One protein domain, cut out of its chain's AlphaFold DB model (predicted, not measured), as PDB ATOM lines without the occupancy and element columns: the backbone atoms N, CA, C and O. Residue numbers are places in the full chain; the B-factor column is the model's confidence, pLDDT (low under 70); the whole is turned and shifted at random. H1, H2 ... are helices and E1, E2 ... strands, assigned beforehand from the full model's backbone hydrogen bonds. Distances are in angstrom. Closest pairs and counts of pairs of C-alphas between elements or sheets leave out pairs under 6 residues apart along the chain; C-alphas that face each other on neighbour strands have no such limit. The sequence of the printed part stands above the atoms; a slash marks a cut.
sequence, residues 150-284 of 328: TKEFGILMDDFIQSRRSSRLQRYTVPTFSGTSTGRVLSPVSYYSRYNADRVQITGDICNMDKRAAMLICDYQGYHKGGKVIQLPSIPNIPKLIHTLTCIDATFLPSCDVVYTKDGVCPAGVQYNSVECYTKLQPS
ATOM      1  N   THR A 150     148.694 149.133 212.033       90.31
ATOM      2  CA  THR A 150     147.634 148.155 211.711       90.31
ATOM      3  C   THR A 150     146.500 148.162 212.737       90.31
ATOM      4  O   THR A 150     145.333 148.015 212.380       90.31
ATOM      5  N   LYS A 151     146.830 148.386 214.015       90.19
ATOM      6  CA  LYS A 151     145.852 148.512 215.099       90.19
ATOM      7  C   LYS A 151     144.981 149.757 214.935       90.19
ATOM      8  O   LYS A 151     143.765 149.658 215.058       90.19
ATOM      9  N   GLU A 152     145.584 150.914 214.666       89.88
ATOM     10  CA  GLU A 152     144.841 152.158 214.421       89.88
ATOM     11  C   GLU A 152     143.980 152.051 213.163       89.88
ATOM     12  O   GLU A 152     142.813 152.431 213.190       89.88
ATOM     13  N   PHE A 153     144.513 151.453 212.094       89.81
ATOM     14  CA  PHE A 153     143.749 151.162 210.884       89.81
ATOM     15  C   PHE A 153     142.528 150.282 211.176       89.81
ATOM     16  O   PHE A 153     141.432 150.593 210.715       89.81
ATOM     17  N   GLY A 154     142.679 149.231 211.988       88.19
ATOM     18  CA  GLY A 154     141.559 148.375 212.385       88.19
ATOM     19  C   GLY A 154     140.465 149.121 213.148       88.19
ATOM     20  O   GLY A 154     139.287 148.922 212.868       88.19
ATOM     21  N   ILE A 155     140.836 150.049 214.036       87.00
ATOM     22  CA  ILE A 155     139.872 150.906 214.746       87.00
ATOM     23  C   ILE A 155     139.108 151.800 213.758       87.00
ATOM     24  O   ILE A 155     137.883 151.893 213.835       87.00
ATOM     25  N   LEU A 156     139.814 152.425 212.806       85.25
ATOM     26  CA  LEU A 156     139.196 153.244 211.756       85.25
ATOM     27  C   LEU A 156     138.229 152.419 210.892       85.25
ATOM     28  O   LEU A 156     137.142 152.885 210.548       85.25
ATOM     29  N   MET A 157     138.605 151.183 210.564       85.69
ATOM     30  CA  MET A 157     137.772 150.265 209.789       85.69
ATOM     31  C   MET A 157     136.541 149.785 210.552       85.69
ATOM     32  O   MET A 157     135.465 149.698 209.961       85.69
ATOM     33  N   ASP A 158     136.664 149.497 211.846       84.56
ATOM     34  CA  ASP A 158     135.530 149.086 212.671       84.56
ATOM     35  C   ASP A 158     134.484 150.207 212.775       84.56
ATOM     36  O   ASP A 158     133.290 149.938 212.617       84.56
ATOM     37  N   ASP A 159     134.914 151.458 212.962       81.56
ATOM     38  CA  ASP A 159     134.010 152.618 212.972       81.56
ATOM     39  C   ASP A 159     133.342 152.832 211.603       81.56
ATOM     40  O   ASP A 159     132.121 153.008 211.483       81.56
ATOM     41  N   PHE A 160     134.125 152.700 210.529       80.38
ATOM     42  CA  PHE A 160     133.615 152.764 209.168       80.38
ATOM     43  C   PHE A 160     132.546 151.696 208.878       80.38
ATOM     44  O   PHE A 160     131.480 151.995 208.335       80.38
ATOM     45  N   ILE A 161     132.802 150.439 209.244       79.12
ATOM     46  CA  ILE A 161     131.881 149.322 209.001       79.12
ATOM     47  C   ILE A 161     130.597 149.481 209.832       79.12
ATOM     48  O   ILE A 161     129.509 149.172 209.341       79.12
ATOM     49  N   GLN A 162     130.689 150.004 211.058       78.06
ATOM     50  CA  GLN A 162     129.526 150.243 211.920       78.06
ATOM     51  C   GLN A 162     128.657 151.417 211.447       78.06
ATOM     52  O   GLN A 162     127.426 151.339 211.508       78.06
ATOM     53  N   SER A 163     129.269 152.487 210.928       73.00
ATOM     54  CA  SER A 163     128.548 153.656 210.396       73.00
ATOM     55  C   SER A 163     127.846 153.381 209.054       73.00
ATOM     56  O   SER A 163     126.877 154.057 208.694       73.00
ATOM     57  N   ARG A 164     128.270 152.337 208.332       64.62
ATOM     58  CA  ARG A 164     127.864 151.962 206.966       64.62
ATOM     59  C   ARG A 164     126.429 151.464 206.755       64.62
ATOM     60  O   ARG A 164     126.149 150.812 205.748       64.62
ATOM     61  N   ARG A 165     125.465 151.827 207.602       53.50
ATOM     62  CA  ARG A 165     124.052 151.500 207.334       53.50
ATOM     63  C   ARG A 165     123.444 152.225 206.118       53.50
ATOM     64  O   ARG A 165     122.314 151.896 205.782       53.50
ATOM     65  N   SER A 166     124.133 153.156 205.427       46.91
ATOM     66  CA  SER A 166     123.476 153.900 204.329       46.91
ATOM     67  C   SER A 166     124.296 154.427 203.131       46.91
ATOM     68  O   SER A 166     123.675 154.987 202.229       46.91
ATOM     69  N   SER A 167     125.622 154.269 203.023       50.09
ATOM     70  CA  SER A 167     126.388 154.816 201.878       50.09
ATOM     71  C   SER A 167     126.982 153.723 200.974       50.09
ATOM     72  O   SER A 167     128.015 153.128 201.261       50.09
ATOM     73  N   ARG A 168     126.325 153.469 199.831       54.09
ATOM     74  CA  ARG A 168     126.789 152.556 198.758       54.09
ATOM     75  C   ARG A 168     127.736 153.215 197.741       54.09
ATOM     76  O   ARG A 168     128.044 152.624 196.713       54.09
ATOM     77  N   LEU A 169     128.186 154.445 197.980       58.03
ATOM     78  CA  LEU A 169     129.017 155.191 197.030       58.03
ATOM     79  C   LEU A 169     130.500 154.817 197.184       58.03
ATOM     80  O   LEU A 169     131.298 155.617 197.663       58.03
ATOM     81  N   GLN A 170     130.859 153.593 196.790       68.38
ATOM     82  CA  GLN A 170     132.262 153.184 196.697       68.38
ATOM     83  C   GLN A 170     132.903 153.838 195.469       68.38
ATOM     84  O   GLN A 170     132.375 153.726 194.361       68.38
ATOM     85  N   ARG A 171     134.038 154.515 195.664       73.12
ATOM     86  CA  ARG A 171     134.857 155.053 194.573       73.12
ATOM     87  C   ARG A 171     136.106 154.201 194.384       73.12
ATOM     88  O   ARG A 171     136.592 153.562 195.319       73.12
ATOM     89  N   TYR A 172     136.614 154.211 193.163       79.62
ATOM     90  CA  TYR A 172     137.835 153.523 192.775       79.62
ATOM     91  C   TYR A 172     138.650 154.508 191.959       79.62
ATOM     92  O   TYR A 172     138.184 154.980 190.919       79.62
ATOM     93  N   THR A 173     139.825 154.853 192.459       72.69
ATOM     94  CA  THR A 173     140.775 155.693 191.747       72.69
ATOM     95  C   THR A 173     141.831 154.790 191.136       72.69
ATOM     96  O   THR A 173     142.284 153.816 191.742       72.69
ATOM     97  N   VAL A 174     142.184 155.085 189.894       72.44
ATOM     98  CA  VAL A 174     143.407 154.568 189.299       72.44
ATOM     99  C   VAL A 174     144.320 155.788 189.232       72.44
ATOM    100  O   VAL A 174     143.930 156.751 188.572       72.44
ATOM    101  N   PRO A 175     145.465 155.809 189.935       60.84
ATOM    102  CA  PRO A 175     146.457 156.864 189.810       60.84
ATOM    103  C   PRO A 175     146.986 156.795 188.382       60.84
ATOM    104  O   PRO A 175     147.892 156.031 188.050       60.84
ATOM    105  N   THR A 176     146.329 157.518 187.489       53.47
ATOM    106  CA  THR A 176     146.718 157.626 186.096       53.47
ATOM    107  C   THR A 176     146.818 159.091 185.775       53.47
ATOM    108  O   THR A 176     145.815 159.799 185.705       53.47
ATOM    109  N   PHE A 177     148.038 159.543 185.509       56.00
ATOM    110  CA  PHE A 177     148.201 160.761 184.744       56.00
ATOM    111  C   PHE A 177     147.475 160.586 183.400       56.00
ATOM    112  O   PHE A 177     147.619 159.534 182.761       56.00
ATOM    113  N   SER A 178     146.728 161.607 182.966       56.44
ATOM    114  CA  SER A 178     145.978 161.614 181.703       56.44
ATOM    115  C   SER A 178     146.732 160.912 180.556       56.44
ATOM    116  O   SER A 178     147.841 161.290 180.171       56.44
ATOM    117  N   GLY A 179     146.144 159.832 180.032       57.56
ATOM    118  CA  GLY A 179     146.707 159.042 178.928       57.56
ATOM    119  C   GLY A 179     147.390 157.723 179.313       57.56
ATOM    120  O   GLY A 179     147.772 156.974 178.413       57.56
ATOM    121  N   THR A 180     147.506 157.387 180.599       71.38
ATOM    122  CA  THR A 180     147.926 156.041 181.033       71.38
ATOM    123  C   THR A 180     146.712 155.132 181.211       71.38
ATOM    124  O   THR A 180     145.768 155.484 181.901       71.38
ATOM    125  N   SER A 181     146.707 153.965 180.560       81.62
ATOM    126  CA  SER A 181     145.581 153.017 180.602       81.62
ATOM    127  C   SER A 181     145.807 151.850 181.564       81.62
ATOM    128  O   SER A 181     145.057 150.884 181.534       81.62
ATOM    129  N   THR A 182     146.856 151.900 182.379       86.56
ATOM    130  CA  THR A 182     147.239 150.831 183.303       86.56
ATOM    131  C   THR A 182     147.640 151.455 184.624       86.56
ATOM    132  O   THR A 182     148.423 152.402 184.622       86.56
ATOM    133  N   GLY A 183     147.160 150.912 185.740       85.69
ATOM    134  CA  GLY A 183     147.519 151.439 187.051       85.69
ATOM    135  C   GLY A 183     147.009 150.601 188.215       85.69
ATOM    136  O   GLY A 183     146.176 149.701 188.058       85.69
ATOM    137  N   ARG A 184     147.557 150.899 189.396       87.94
ATOM    138  CA  ARG A 184     147.096 150.360 190.681       87.94
ATOM    139  C   ARG A 184     145.682 150.848 190.959       87.94
ATOM    140  O   ARG A 184     145.368 151.981 190.638       87.94
ATOM    141  N   VAL A 185     144.828 150.021 191.548       89.56
ATOM    142  CA  VAL A 185     143.492 150.473 191.949       89.56
ATOM    143  C   VAL A 185     143.496 150.761 193.437       89.56
ATOM    144  O   VAL A 185     143.668 149.849 194.243       89.56
ATOM    145  N   LEU A 186     143.249 152.017 193.789       89.75
ATOM    146  CA  LEU A 186     143.003 152.432 195.160       89.75
ATOM    147  C   LEU A 186     141.510 152.639 195.359       89.75
ATOM    148  O   LEU A 186     140.782 153.083 194.469       89.75
ATOM    149  N   SER A 187     141.038 152.325 196.553       89.12
ATOM    150  CA  SER A 187     139.651 152.543 196.912       89.12
ATOM    151  C   SER A 187     139.584 153.428 198.146       89.12
ATOM    152  O   SER A 187     139.867 152.955 199.246       89.12
ATOM    153  N   PRO A 188     139.266 154.723 197.992       86.38
ATOM    154  CA  PRO A 188     139.012 155.579 199.130       86.38
ATOM    155  C   PRO A 188     137.610 155.311 199.672       86.38
ATOM    156  O   PRO A 188     136.622 155.271 198.931       86.38
ATOM    157  N   VAL A 189     137.510 155.196 200.988       80.88
ATOM    158  CA  VAL A 189     136.252 155.242 201.714       80.88
ATOM    159  C   VAL A 189     136.210 156.475 202.595       80.88
ATOM    160  O   VAL A 189     137.165 156.840 203.275       80.88
ATOM    161  N   SER A 190     135.064 157.136 202.545       67.38
ATOM    162  CA  SER A 190     134.715 158.220 203.444       67.38
ATOM    163  C   SER A 190     133.369 157.873 204.065       67.38
ATOM    164  O   SER A 190     132.502 157.283 203.410       67.38
ATOM    165  N   TYR A 191     133.205 158.202 205.332       65.31
ATOM    166  CA  TYR A 191     131.927 158.171 206.024       65.31
ATOM    167  C   TYR A 191     131.704 159.554 206.613       65.31
ATOM    168  O   TYR A 191     132.660 160.291 206.772       65.31
ATOM    169  N   TYR A 192     130.450 159.924 206.864       54.09
ATOM    170  CA  TYR A 192     130.143 161.157 207.578       54.09
ATOM    171  C   TYR A 192     130.104 160.842 209.067       54.09
ATOM    172  O   TYR A 192     129.127 160.256 209.548       54.09
ATOM    173  N   SER A 193     131.125 161.242 209.812       51.34
ATOM    174  CA  SER A 193     131.032 161.241 211.265       51.34
ATOM    175  C   SER A 193     130.258 162.461 211.762       51.34
ATOM    176  O   SER A 193     130.591 163.608 211.467       51.34
ATOM    177  N   ARG A 194     129.239 162.229 212.604       45.78
ATOM    178  CA  ARG A 194     128.466 163.288 213.286       45.78
ATOM    179  C   ARG A 194     129.314 164.163 214.229       45.78
ATOM    180  O   ARG A 194     128.815 165.184 214.690       45.78
ATOM    181  N   TYR A 195     130.564 163.778 214.502       46.53
ATOM    182  CA  TYR A 195     131.451 164.400 215.489       46.53
ATOM    183  C   TYR A 195     132.763 164.948 214.902       46.53
ATOM    184  O   TYR A 195     133.744 165.048 215.630       46.53
ATOM    185  N   ASN A 196     132.811 165.312 213.613       45.69
ATOM    186  CA  ASN A 196     134.049 165.772 212.954       45.69
ATOM    187  C   ASN A 196     135.161 164.700 212.846       45.69
ATOM    188  O   ASN A 196     136.332 165.040 212.698       45.69
ATOM    189  N   ALA A 197     134.825 163.405 212.895       48.31
ATOM    190  CA  ALA A 197     135.822 162.326 212.938       48.31
ATOM    191  C   ALA A 197     136.434 161.917 211.581       48.31
ATOM    192  O   ALA A 197     137.264 161.010 211.545       48.31
ATOM    193  N   ASP A 198     136.125 162.599 210.476       64.88
ATOM    194  CA  ASP A 198     136.645 162.235 209.145       64.88
ATOM    195  C   ASP A 198     138.062 162.795 208.920       64.88
ATOM    196  O   ASP A 198     138.406 163.247 207.828       64.88
ATOM    197  N   ARG A 199     138.886 162.805 209.977       76.31
ATOM    198  CA  ARG A 199     140.255 163.344 209.999       76.31
ATOM    199  C   ARG A 199     141.144 162.701 208.944       76.31
ATOM    200  O   ARG A 199     142.001 163.372 208.374       76.31
ATOM    201  N   VAL A 200     140.911 161.423 208.661       84.12
ATOM    202  CA  VAL A 200     141.660 160.629 207.690       84.12
ATOM    203  C   VAL A 200     140.690 159.981 206.704       84.12
ATOM    204  O   VAL A 200     139.713 159.353 207.108       84.12
ATOM    205  N   GLN A 201     140.968 160.103 205.406       86.25
ATOM    206  CA  GLN A 201     140.294 159.318 204.377       86.25
ATOM    207  C   GLN A 201     140.954 157.947 204.289       86.25
ATOM    208  O   GLN A 201     142.068 157.825 203.781       86.25
ATOM    209  N   ILE A 202     140.255 156.917 204.753       87.56
ATOM    210  CA  ILE A 202     140.762 155.551 204.683       87.56
ATOM    211  C   ILE A 202     140.813 155.136 203.215       87.56
ATOM    212  O   ILE A 202     139.800 155.101 202.525       87.56
ATOM    213  N   THR A 203     141.997 154.808 202.734       89.00
ATOM    214  CA  THR A 203     142.244 154.412 201.355       89.00
ATOM    215  C   THR A 203     143.156 153.205 201.352       89.00
ATOM    216  O   THR A 203     144.081 153.099 202.158       89.00
ATOM    217  N   GLY A 204     142.905 152.280 200.436       90.00
ATOM    218  CA  GLY A 204     143.786 151.142 200.274       90.00
ATOM    219  C   GLY A 204     143.580 150.389 198.978       90.00
ATOM    220  O   GLY A 204     142.662 150.657 198.204       90.00
ATOM    221  N   ASP A 205     144.470 149.431 198.786       90.19
ATOM    222  CA  ASP A 205     144.518 148.526 197.647       90.19
ATOM    223  C   ASP A 205     143.416 147.460 197.701       90.19
ATOM    224  O   ASP A 205     142.774 147.227 198.733       90.19
ATOM    225  N   ILE A 206     143.269 146.750 196.583       90.94
ATOM    226  CA  ILE A 206     142.348 145.623 196.432       90.94
ATOM    227  C   ILE A 206     143.142 144.314 196.347       90.94
ATOM    228  O   ILE A 206     143.975 144.133 195.459       90.94
ATOM    229  N   CYS A 207     142.870 143.384 197.261       90.88
ATOM    230  CA  CYS A 207     143.482 142.057 197.249       90.88
ATOM    231  C   CYS A 207     142.982 141.238 196.062       90.88
ATOM    232  O   CYS A 207     143.788 140.772 195.268       90.88
ATOM    233  N   ASN A 208     141.662 141.075 195.929       90.56
ATOM    234  CA  ASN A 208     141.074 140.316 194.834       90.56
ATOM    235  C   ASN A 208     139.891 141.047 194.186       90.56
ATOM    236  O   ASN A 208     139.121 141.732 194.856       90.56
ATOM    237  N   MET A 209     139.742 140.879 192.875       91.81
ATOM    238  CA  MET A 209     138.649 141.413 192.074       91.81
ATOM    239  C   MET A 209     138.416 140.520 190.859       91.81
ATOM    240  O   MET A 209     139.372 140.007 190.275       91.81
ATOM    241  N   ASP A 210     137.164 140.348 190.456       92.19
ATOM    242  CA  ASP A 210     136.840 139.590 189.253       92.19
ATOM    243  C   ASP A 210     136.980 140.441 187.971       92.19
ATOM    244  O   ASP A 210     137.148 141.663 187.988       92.19
ATOM    245  N   LYS A 211     136.899 139.788 186.807       92.38
ATOM    246  CA  LYS A 211     137.058 140.454 185.505       92.38
ATOM    247  C   LYS A 211     136.003 141.540 185.258       92.38
ATOM    248  O   LYS A 211     136.308 142.538 184.602       92.38
ATOM    249  N   ARG A 212     134.771 141.360 185.744       94.00
ATOM    250  CA  ARG A 212     133.695 142.349 185.602       94.00
ATOM    251  C   ARG A 212     134.007 143.602 186.407       94.00
ATOM    252  O   ARG A 212     133.800 144.690 185.875       94.00
ATOM    253  N   ALA A 213     134.608 143.463 187.589       93.12
ATOM    254  CA  ALA A 213     135.093 144.595 188.372       93.12
ATOM    255  C   ALA A 213     136.116 145.433 187.596       93.12
ATOM    256  O   ALA A 213     135.932 146.639 187.452       93.12
ATOM    257  N   ALA A 214     137.136 144.798 187.005       92.69
ATOM    258  CA  ALA A 214     138.137 145.503 186.200       92.69
ATOM    259  C   ALA A 214     137.518 146.263 185.014       92.69
ATOM    260  O   ALA A 214     137.891 147.404 184.749       92.69
ATOM    261  N   MET A 215     136.543 145.663 184.320       91.81
ATOM    262  CA  MET A 215     135.841 146.335 183.220       91.81
ATOM    263  C   MET A 215     135.060 147.561 183.700       91.81
ATOM    264  O   MET A 215     135.142 148.603 183.059       91.81
ATOM    265  N   LEU A 216     134.334 147.448 184.815       91.81
ATOM    266  CA  LEU A 216     133.564 148.556 185.378       91.81
ATOM    267  C   LEU A 216     134.470 149.677 185.917       91.81
ATOM    268  O   LEU A 216     134.136 150.848 185.759       91.81
ATOM    269  N   ILE A 217     135.628 149.342 186.503       91.12
ATOM    270  CA  ILE A 217     136.645 150.323 186.921       91.12
ATOM    271  C   ILE A 217     137.159 151.082 185.697       91.12
ATOM    272  O   ILE A 217     137.149 152.308 185.695       91.12
ATOM    273  N   CYS A 218     137.557 150.374 184.639       90.31
ATOM    274  CA  CYS A 218     138.032 151.002 183.407       90.31
ATOM    275  C   CYS A 218     136.974 151.896 182.754       90.31
ATOM    276  O   CYS A 218     137.292 153.003 182.329       90.31
ATOM    277  N   ASP A 219     135.718 151.449 182.716       89.75
ATOM    278  CA  ASP A 219     134.599 152.232 182.192       89.75
ATOM    279  C   ASP A 219     134.405 153.546 182.968       89.75
ATOM    280  O   ASP A 219     134.288 154.610 182.360       89.75
ATOM    281  N   TYR A 220     134.491 153.492 184.303       86.94
ATOM    282  CA  TYR A 220     134.423 154.671 185.174       86.94
ATOM    283  C   TYR A 220     135.574 155.662 184.937       86.94
ATOM    284  O   TYR A 220     135.386 156.867 185.083       86.94
ATOM    285  N   GLN A 221     136.742 155.169 184.517       83.50
ATOM    286  CA  GLN A 221     137.906 155.979 184.135       83.50
ATOM    287  C   GLN A 221     137.854 156.465 182.667       83.50
ATOM    288  O   GLN A 221     138.837 156.993 182.151       83.50
ATOM    289  N   GLY A 222     136.734 156.269 181.957       87.25
ATOM    290  CA  GLY A 222     136.550 156.680 180.557       87.25
ATOM    291  C   GLY A 222     137.068 155.681 179.512       87.25
ATOM    292  O   GLY A 222     137.007 155.938 178.307       87.25
ATOM    293  N   TYR A 223     137.554 154.512 179.935       88.44
ATOM    294  CA  TYR A 223     138.007 153.434 179.052       88.44
ATOM    295  C   TYR A 223     136.878 152.432 178.765       88.44
ATOM    296  O   TYR A 223     136.903 151.273 179.181       88.44
ATOM    297  N   HIS A 224     135.905 152.862 177.961       90.38
ATOM    298  CA  HIS A 224     134.684 152.105 177.633       90.38
ATOM    299  C   HIS A 224     134.896 150.825 176.799       90.38
ATOM    300  O   HIS A 224     133.956 150.084 176.522       90.38
ATOM    301  N   LYS A 225     136.128 150.539 176.355       89.31
ATOM    302  CA  LYS A 225     136.451 149.328 175.571       89.31
ATOM    303  C   LYS A 225     136.729 148.110 176.461       89.31
ATOM    304  O   LYS A 225     137.044 147.038 175.944       89.31
ATOM    305  N   GLY A 226     136.599 148.272 177.779       89.38
ATOM    306  CA  GLY A 226     136.819 147.245 178.788       89.38
ATOM    307  C   GLY A 226     138.243 147.242 179.336       89.38
ATOM    308  O   GLY A 226     139.040 148.143 179.083       89.38
ATOM    309  N   GLY A 227     138.565 146.196 180.088       90.88
ATOM    310  CA  GLY A 227     139.877 146.000 180.691       90.88
ATOM    311  C   GLY A 227     140.035 144.594 181.254       90.88
ATOM    312  O   GLY A 227     139.131 143.754 181.152       90.88
ATOM    313  N   LYS A 228     141.198 144.331 181.839       92.00
ATOM    314  CA  LYS A 228     141.505 143.082 182.543       92.00
ATOM    315  C   LYS A 228     142.191 143.361 183.870       92.00
ATOM    316  O   LYS A 228     142.827 144.398 184.055       92.00
ATOM    317  N   VAL A 229     142.080 142.378 184.756       92.62
ATOM    318  CA  VAL A 229     142.875 142.314 185.977       92.62
ATOM    319  C   VAL A 229     144.318 142.005 185.592       92.62
ATOM    320  O   VAL A 229     144.578 141.097 184.799       92.62
ATOM    321  N   ILE A 230     145.241 142.771 186.154       91.06
ATOM    322  CA  ILE A 230     146.678 142.523 186.105       91.06
ATOM    323  C   ILE A 230     147.233 142.544 187.525       91.06
ATOM    324  O   ILE A 230     146.565 142.994 188.453       91.06
ATOM    325  N   GLN A 231     148.474 142.105 187.684       87.19
ATOM    326  CA  GLN A 231     149.159 142.129 188.968       87.19
ATOM    327  C   GLN A 231     150.317 143.116 188.917       87.19
ATOM    328  O   GLN A 231     151.143 143.069 188.007       87.19
ATOM    329  N   LEU A 232     150.367 144.010 189.903       82.88
ATOM    330  CA  LEU A 232     151.507 144.895 190.132       82.88
ATOM    331  C   LEU A 232     152.195 144.516 191.453       82.88
ATOM    332  O   LEU A 232     151.532 143.994 192.353       82.88
ATOM    333  N   PRO A 233     153.506 144.789 191.606       83.25
ATOM    334  CA  PRO A 233     154.226 144.551 192.860       83.25
ATOM    335  C   PRO A 233     153.527 145.213 194.051       83.25
ATOM    336  O   PRO A 233     152.927 146.270 193.882       83.25
ATOM    337  N   SER A 234     153.593 144.646 195.258       80.56
ATOM    338  CA  SER A 234     153.069 145.368 196.430       80.56
ATOM    339  C   SER A 234     153.874 146.634 196.667       80.56
ATOM    340  O   SER A 234     155.099 146.612 196.558       80.56
ATOM    341  N   ILE A 235     153.193 147.694 197.080       85.56
ATOM    342  CA  ILE A 235     153.839 148.862 197.664       85.56
ATOM    343  C   ILE A 235     153.666 148.745 199.185       85.56
ATOM    344  O   ILE A 235     152.532 148.539 199.638       85.56
ATOM    345  N   PRO A 236     154.758 148.790 199.971       88.19
ATOM    346  CA  PRO A 236     154.660 148.759 201.424       88.19
ATOM    347  C   PRO A 236     153.924 150.013 201.917       88.19
ATOM    348  O   PRO A 236     153.809 150.998 201.190       88.19
ATOM    349  N   ASN A 237     153.388 149.971 203.138       91.69
ATOM    350  CA  ASN A 237     152.760 151.136 203.779       91.69
ATOM    351  C   ASN A 237     151.490 151.686 203.087       91.69
ATOM    352  O   ASN A 237     150.957 152.710 203.506       91.69
ATOM    353  N   ILE A 238     150.927 150.955 202.119       90.94
ATOM    354  CA  ILE A 238     149.539 151.114 201.658       90.94
ATOM    355  C   ILE A 238     148.725 149.920 202.166       90.94
ATOM    356  O   ILE A 238     149.054 148.776 201.817       90.94
ATOM    357  N   PRO A 239     147.668 150.134 202.970       92.00
ATOM    358  CA  PRO A 239     146.863 149.034 203.466       92.00
ATOM    359  C   PRO A 239     146.038 148.428 202.338       92.00
ATOM    360  O   PRO A 239     145.724 149.060 201.329       92.00
ATOM    361  N   LYS A 240     145.664 147.171 202.518       90.06
ATOM    362  CA  LYS A 240     144.806 146.435 201.598       90.06
ATOM    363  C   LYS A 240     143.384 146.560 202.096       90.06
ATOM    364  O   LYS A 240     142.973 145.791 202.949       90.06
ATOM    365  N   LEU A 241     142.658 147.571 201.638       90.94
ATOM    366  CA  LEU A 241     141.338 147.898 202.172       90.94
ATOM    367  C   LEU A 241     140.298 146.824 201.829       90.94
ATOM    368  O   LEU A 241     139.485 146.441 202.670       90.94
ATOM    369  N   ILE A 242     140.317 146.347 200.584       90.94
ATOM    370  CA  ILE A 242     139.319 145.407 200.073       90.94
ATOM    371  C   ILE A 242     139.938 144.016 199.993       90.94
ATOM    372  O   ILE A 242     140.886 143.788 199.244       90.94
ATOM    373  N   HIS A 243     139.361 143.072 200.733       91.38
ATOM    374  CA  HIS A 243     139.676 141.653 200.621       91.38
ATOM    375  C   HIS A 243     139.207 141.098 199.269       91.38
ATOM    376  O   HIS A 243     139.998 140.519 198.531       91.38
ATOM    377  N   THR A 244     137.930 141.280 198.932       91.44
ATOM    378  CA  THR A 244     137.368 140.781 197.671       91.44
ATOM    379  C   THR A 244     136.338 141.764 197.132       91.44
ATOM    380  O   THR A 244     135.450 142.196 197.865       91.44
ATOM    381  N   LEU A 245     136.463 142.095 195.846       92.44
ATOM    382  CA  LEU A 245     135.498 142.853 195.058       92.44
ATOM    383  C   LEU A 245     134.850 141.925 194.025       92.44
ATOM    384  O   LEU A 245     135.543 141.371 193.176       92.44
ATOM    385  N   THR A 246     133.534 141.732 194.095       93.25
ATOM    386  CA  THR A 246     132.793 140.847 193.183       93.25
ATOM    387  C   THR A 246     131.675 141.598 192.474       93.25
ATOM    388  O   THR A 246     130.793 142.173 193.097       93.25
ATOM    389  N   CYS A 247     131.708 141.579 191.149       93.56
ATOM    390  CA  CYS A 247     130.841 142.351 190.271       93.56
ATOM    391  C   CYS A 247     130.132 141.476 189.224       93.56
ATOM    392  O   CYS A 247     129.671 142.016 188.226       93.56
ATOM    393  N   ILE A 248     130.063 140.150 189.398       91.44
ATOM    394  CA  ILE A 248     129.601 139.197 188.365       91.44
ATOM    395  C   ILE A 248     128.248 139.609 187.757       91.44
ATOM    396  O   ILE A 248     128.137 139.683 186.533       91.44
ATOM    397  N   ASP A 249     127.283 139.981 188.599       91.00
ATOM    398  CA  ASP A 249     125.936 140.408 188.186       91.00
ATOM    399  C   ASP A 249     125.748 141.939 188.213       91.00
ATOM    400  O   ASP A 249     124.647 142.461 188.024       91.00
ATOM    401  N   ALA A 250     126.833 142.685 188.437       90.38
ATOM    402  CA  ALA A 250     126.804 144.133 188.565       90.38
ATOM    403  C   ALA A 250     126.786 144.833 187.194       90.38
ATOM    404  O   ALA A 250     127.535 144.514 186.255       90.38
ATOM    405  N   THR A 251     125.952 145.870 187.098       89.44
ATOM    406  CA  THR A 251     125.883 146.772 185.938       89.44
ATOM    407  C   THR A 251     126.670 148.065 186.150       89.44
ATOM    408  O   THR A 251     127.051 148.699 185.172       89.44
ATOM    409  N   PHE A 252     126.970 148.430 187.400       88.06
ATOM    410  CA  PHE A 252     127.786 149.590 187.782       88.06
ATOM    411  C   PHE A 252     128.519 149.326 189.109       88.06
ATOM    412  O   PHE A 252     128.064 148.527 189.927       88.06
ATOM    413  N   LEU A 253     129.649 150.000 189.345       86.31
ATOM    414  CA  LEU A 253     130.557 149.733 190.479       86.31
ATOM    415  C   LEU A 253     129.895 149.718 191.877       86.31
ATOM    416  O   LEU A 253     130.167 148.796 192.643       86.31
ATOM    417  N   PRO A 254     129.002 150.662 192.228       86.00
ATOM    418  CA  PRO A 254     128.253 150.620 193.489       86.00
ATOM    419  C   PRO A 254     127.380 149.378 193.737       86.00
ATOM    420  O   PRO A 254     126.930 149.188 194.865       86.00
ATOM    421  N   SER A 255     127.082 148.575 192.708       87.56
ATOM    422  CA  SER A 255     126.294 147.335 192.837       87.56
ATOM    423  C   SER A 255     127.144 146.085 193.077       87.56
ATOM    424  O   SER A 255     126.591 145.003 193.224       87.56
ATOM    425  N   CYS A 256     128.468 146.228 193.122       90.00
ATOM    426  CA  CYS A 256     129.366 145.127 193.428       90.00
ATOM    427  C   CYS A 256     129.368 144.790 194.922       90.00
ATOM    428  O   CYS A 256     129.295 145.677 195.779       90.00
ATOM    429  N   ASP A 257     129.551 143.511 195.223       90.75
ATOM    430  CA  ASP A 257     129.777 143.021 196.572       90.75
ATOM    431  C   ASP A 257     131.222 143.296 196.990       90.75
ATOM    432  O   ASP A 257     132.174 142.991 196.265       90.75
ATOM    433  N   VAL A 258     131.389 143.884 198.176       89.44
ATOM    434  CA  VAL A 258     132.702 144.253 198.710       89.44
ATOM    435  C   VAL A 258     132.887 143.654 200.091       89.44
ATOM    436  O   VAL A 258     132.123 143.938 201.013       89.44
ATOM    437  N   VAL A 259     133.952 142.876 200.242       90.50
ATOM    438  CA  VAL A 259     134.424 142.378 201.532       90.50
ATOM    439  C   VAL A 259     135.668 143.169 201.918       90.50
ATOM    440  O   VAL A 259     136.644 143.184 201.168       90.50
ATOM    441  N   TYR A 260     135.641 143.831 203.074       89.69
ATOM    442  CA  TYR A 260     136.772 144.602 203.603       89.69
ATOM    443  C   TYR A 260     137.732 143.717 204.396       89.69
ATOM    444  O   TYR A 260     137.325 142.706 204.974       89.69
ATOM    445  N   THR A 261     139.003 144.107 204.445       89.25
ATOM    446  CA  THR A 261     139.934 143.577 205.447       89.25
ATOM    447  C   THR A 261     139.715 144.292 206.783       89.25
ATOM    448  O   THR A 261     139.118 145.369 206.836       89.25
ATOM    449  N   LYS A 262     140.193 143.689 207.876       83.50
ATOM    450  CA  LYS A 262     140.162 144.315 209.209       83.50
ATOM    451  C   LYS A 262     141.490 144.962 209.588       83.50
ATOM    452  O   LYS A 262     141.508 145.945 210.307       83.50
ATOM    453  N   ASP A 263     142.594 144.407 209.112       82.25
ATOM    454  CA  ASP A 263     143.964 144.761 209.491       82.25
ATOM    455  C   ASP A 263     144.758 145.407 208.348       82.25
ATOM    456  O   ASP A 263     145.917 145.768 208.535       82.25
ATOM    457  N   GLY A 264     144.150 145.561 207.166       87.25
ATOM    458  CA  GLY A 264     144.832 146.089 205.990       87.25
ATOM    459  C   GLY A 264     145.768 145.079 205.323       87.25
ATOM    460  O   GLY A 264     146.651 145.497 204.571       87.25
ATOM    461  N   VAL A 265     145.603 143.773 205.570       87.94
ATOM    462  CA  VAL A 265     146.467 142.711 205.030       87.94
ATOM    463  C   VAL A 265     145.660 141.740 204.159       87.94
ATOM    464  O   VAL A 265     144.525 141.380 204.467       87.94
ATOM    465  N   CYS A 266     146.240 141.312 203.033       86.69
ATOM    466  CA  CYS A 266     145.629 140.277 202.196       86.69
ATOM    467  C   CYS A 266     145.835 138.876 202.792       86.69
ATOM    468  O   CYS A 266     146.870 138.619 203.409       86.69
ATOM    469  N   PRO A 267     144.917 137.924 202.543       84.44
ATOM    470  CA  PRO A 267     145.144 136.522 202.875       84.44
ATOM    471  C   PRO A 267     146.415 135.968 202.213       84.44
ATOM    472  O   PRO A 267     146.808 136.398 201.125       84.44
ATOM    473  N   ALA A 268     147.036 134.975 202.853       80.62
ATOM    474  CA  ALA A 268     148.256 134.349 202.352       80.62
ATOM    475  C   ALA A 268     148.072 133.793 200.926       80.62
ATOM    476  O   ALA A 268     147.109 133.085 200.641       80.62
ATOM    477  N   GLY A 269     149.015 134.112 200.035       70.06
ATOM    478  CA  GLY A 269     149.020 133.639 198.646       70.06
ATOM    479  C   GLY A 269     148.168 134.454 197.665       70.06
ATOM    480  O   GLY A 269     148.192 134.157 196.474       70.06
ATOM    481  N   VAL A 270     147.454 135.491 198.118       69.50
ATOM    482  CA  VAL A 270     146.685 136.382 197.232       69.50
ATOM    483  C   VAL A 270     147.590 137.495 196.697       69.50
ATOM    484  O   VAL A 270     148.220 138.221 197.464       69.50
ATOM    485  N   GLN A 271     147.665 137.618 195.370       66.00
ATOM    486  CA  GLN A 271     148.421 138.669 194.681       66.00
ATOM    487  C   GLN A 271     147.527 139.870 194.353       66.00
ATOM    488  O   GLN A 271     146.335 139.713 194.129       66.00
ATOM    489  N   TYR A 272     148.126 141.062 194.340       72.94
ATOM    490  CA  TYR A 272     147.435 142.353 194.278       72.94
ATOM    491  C   TYR A 272     146.839 142.626 192.909       72.94
ATOM    492  O   TYR A 272     147.541 142.529 191.898       72.94
ATOM    493  N   ASN A 273     145.580 143.052 192.895       81.38
ATOM    494  CA  ASN A 273     144.878 143.297 191.655       81.38
ATOM    495  C   ASN A 273     144.901 144.778 191.281       81.38
ATOM    496  O   ASN A 273     144.440 145.657 192.005       81.38
ATOM    497  N   SER A 274     145.405 145.006 190.081       89.31
ATOM    498  CA  SER A 274     145.443 146.270 189.365       89.31
ATOM    499  C   SER A 274     144.694 146.103 188.043       89.31
ATOM    500  O   SER A 274     144.233 145.005 187.716       89.31
ATOM    501  N   VAL A 275     144.571 147.172 187.257       91.94
ATOM    502  CA  VAL A 275     143.838 147.119 185.984       91.94
ATOM    503  C   VAL A 275     144.700 147.548 184.807       91.94
ATOM    504  O   VAL A 275     145.516 148.461 184.907       91.94
ATOM    505  N   GLU A 276     144.486 146.876 183.680       91.69
ATOM    506  CA  GLU A 276     144.897 147.321 182.351       91.69
ATOM    507  C   GLU A 276     143.627 147.540 181.524       91.69
ATOM    508  O   GLU A 276     142.909 146.594 181.183       91.69
ATOM    509  N   CYS A 277     143.344 148.801 181.229       91.69
ATOM    510  CA  CYS A 277     142.214 149.264 180.448       91.69
ATOM    511  C   CYS A 277     142.559 149.313 178.960       91.69
ATOM    512  O   CYS A 277     143.651 149.706 178.545       91.69
ATOM    513  N   TYR A 278     141.610 148.914 178.119       90.25
ATOM    514  CA  TYR A 278     141.844 148.807 176.690       90.25
ATOM    515  C   TYR A 278     141.633 150.145 175.984       90.25
ATOM    516  O   TYR A 278     140.571 150.759 176.041       90.25
ATOM    517  N   THR A 279     142.639 150.568 175.224       86.25
ATOM    518  CA  THR A 279     142.561 151.755 174.356       86.25
ATOM    519  C   THR A 279     142.044 151.421 172.956       86.25
ATOM    520  O   THR A 279     141.561 152.297 172.232       86.25
ATOM    521  N   LYS A 280     142.077 150.141 172.564       82.94
ATOM    522  CA  LYS A 280     141.571 149.608 171.290       82.94
ATOM    523  C   LYS A 280     140.556 148.499 171.549       82.94
ATOM    524  O   LYS A 280     140.584 147.868 172.600       82.94
ATOM    525  N   LEU A 281     139.641 148.294 170.602       79.00
ATOM    526  CA  LEU A 281     138.640 147.239 170.719       79.00
ATOM    527  C   LEU A 281     139.358 145.890 170.603       79.00
ATOM    528  O   LEU A 281     140.100 145.676 169.644       79.00
ATOM    529  N   GLN A 282     139.172 145.009 171.583       74.19
ATOM    530  CA  GLN A 282     139.744 143.668 171.522       74.19
ATOM    531  C   GLN A 282     138.918 142.816 170.547       74.19
ATOM    532  O   GLN A 282     137.686 142.835 170.637       74.19
ATOM    533  N   PRO A 283     139.547 142.080 169.612       65.56
ATOM    534  CA  PRO A 283     138.819 141.171 168.740       65.56
ATOM    535  C   PRO A 283     138.090 140.128 169.590       65.56
ATOM    536  O   PRO A 283     138.655 139.554 170.524       65.56
ATOM    537  N   SER A 284     136.813 139.893 169.289       61.41
ATOM    538  CA  SER A 284     136.064 138.844 169.969       61.41
ATOM    539  C   SER A 284     136.661 137.487 169.595       61.41
ATOM    540  O   SER A 284     136.900 137.204 168.420       61.41
TER     541      SER A 284
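This is residues 150 to 284 of the 328 residues of the protein "SRCR domain-containing protein" of Strongylocentrotus purpuratus (UniProt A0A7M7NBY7). A four-stranded sheet, E2 E3 E5 E6, curled like part of a barrel, makes the body, with helix H1 along one end of it and a small three-stranded sheet, E1 E7 E4, toward the other end, where H2 crosses one face of the small sheet. E1 runs on into E2 and so joins the two sheets; a loop at residues 190 to 199 and a tail at residues 278 to 284 lie toward opposite ends of the long axis. The printed part has 135 residues with two named helices and seven named strands, in the order H1 E1 E2 E3 H2 E4 E5 E6 E7; the class is mixed, helices and strands, with under half of the residues, 62, in named elements. The larger sheet is mixed, the smaller antiparallel. The whole is compact, with a radius of gyration of the C-alphas of 15.1 A, yet elongated, spanning 51 by 30 by 29 A.

In the larger sheet E2 is residues 186 to 189, E3 residues 200 to 209 over 24.9 A, E5 residues 240 to 246 over 15.7 A and E6 residues 257 to 260. H1, residues 150 to 163, is 19.9 A long and begins at C-alpha 150 (147.634, 148.155, 211.711). In the smaller sheet E1 is residues 182 to 184, E4 residues 227 to 231 and E7 residues 273 to 277, which ends at C-alpha 277 (142.214, 149.264, 180.448). H2, residues 211 to 220, is 14.5 A long.

The larger sheet is strongly twisted. E2 and E3 form a hairpin, antiparallel, with N 189 and O 202 2.8 A apart. E3 and E5 are parallel, with N 207 and O 242 2.8 A apart. E5 and E6 form a hairpin, antiparallel, with N 243 and O 259 2.8 A apart. E3 is staggered, pairing with E2 over residues 202 to 205 and with E5 over residues 205 to 209. H1 is on this sheet at a height over the sheet of 7.7 A, only just over none of the strands, with 2 of its C-alphas falling on each of E2, E3 and E5; the closest C-alphas of H1 and E3, those of Leu 156 and Ile 202, are 7.6 A apart. Between the sheets, the closest C-alphas of E3 and E7, those of Asn 208 and Asn 273, are 5.8 A apart. E7 is the inner strand of the smaller sheet, antiparallel to E1, with N 183 and O 275 3.1 A apart, and to E4, with N 274 and O 230 2.8 A apart. H2 and this sheet make two layers, a helix on one face of a sheet: H2 has a height of 7.2 A over the sheet, over E7 and E4, and runs across the strands, at 73 degrees to E4 on the local plane. The closest C-alphas of H2 and E4, those of Met 215 and Gly 227, are 4.8 A apart. H2 is also on the larger sheet, where the C-alphas of Ala 213 and Thr 246, the closest of H2 and E5, are 6.5 A apart. H1 and H2 are apart. In both helices every O i to N i+4 pair is within hydrogen-bond range.

The two C-alphas farthest apart, those of Tyr 195 and Pro 283, are 52.7 A apart. The printed part has no cut. The links from H1 to E1, 18 residues, and from E6 to E7, 12 residues, are long. The mean pLDDT of the printed part is 81.4; residues 164 to 170, 175 to 179, 190 to 198, 270 to 271 and 283 to 284 are under 70.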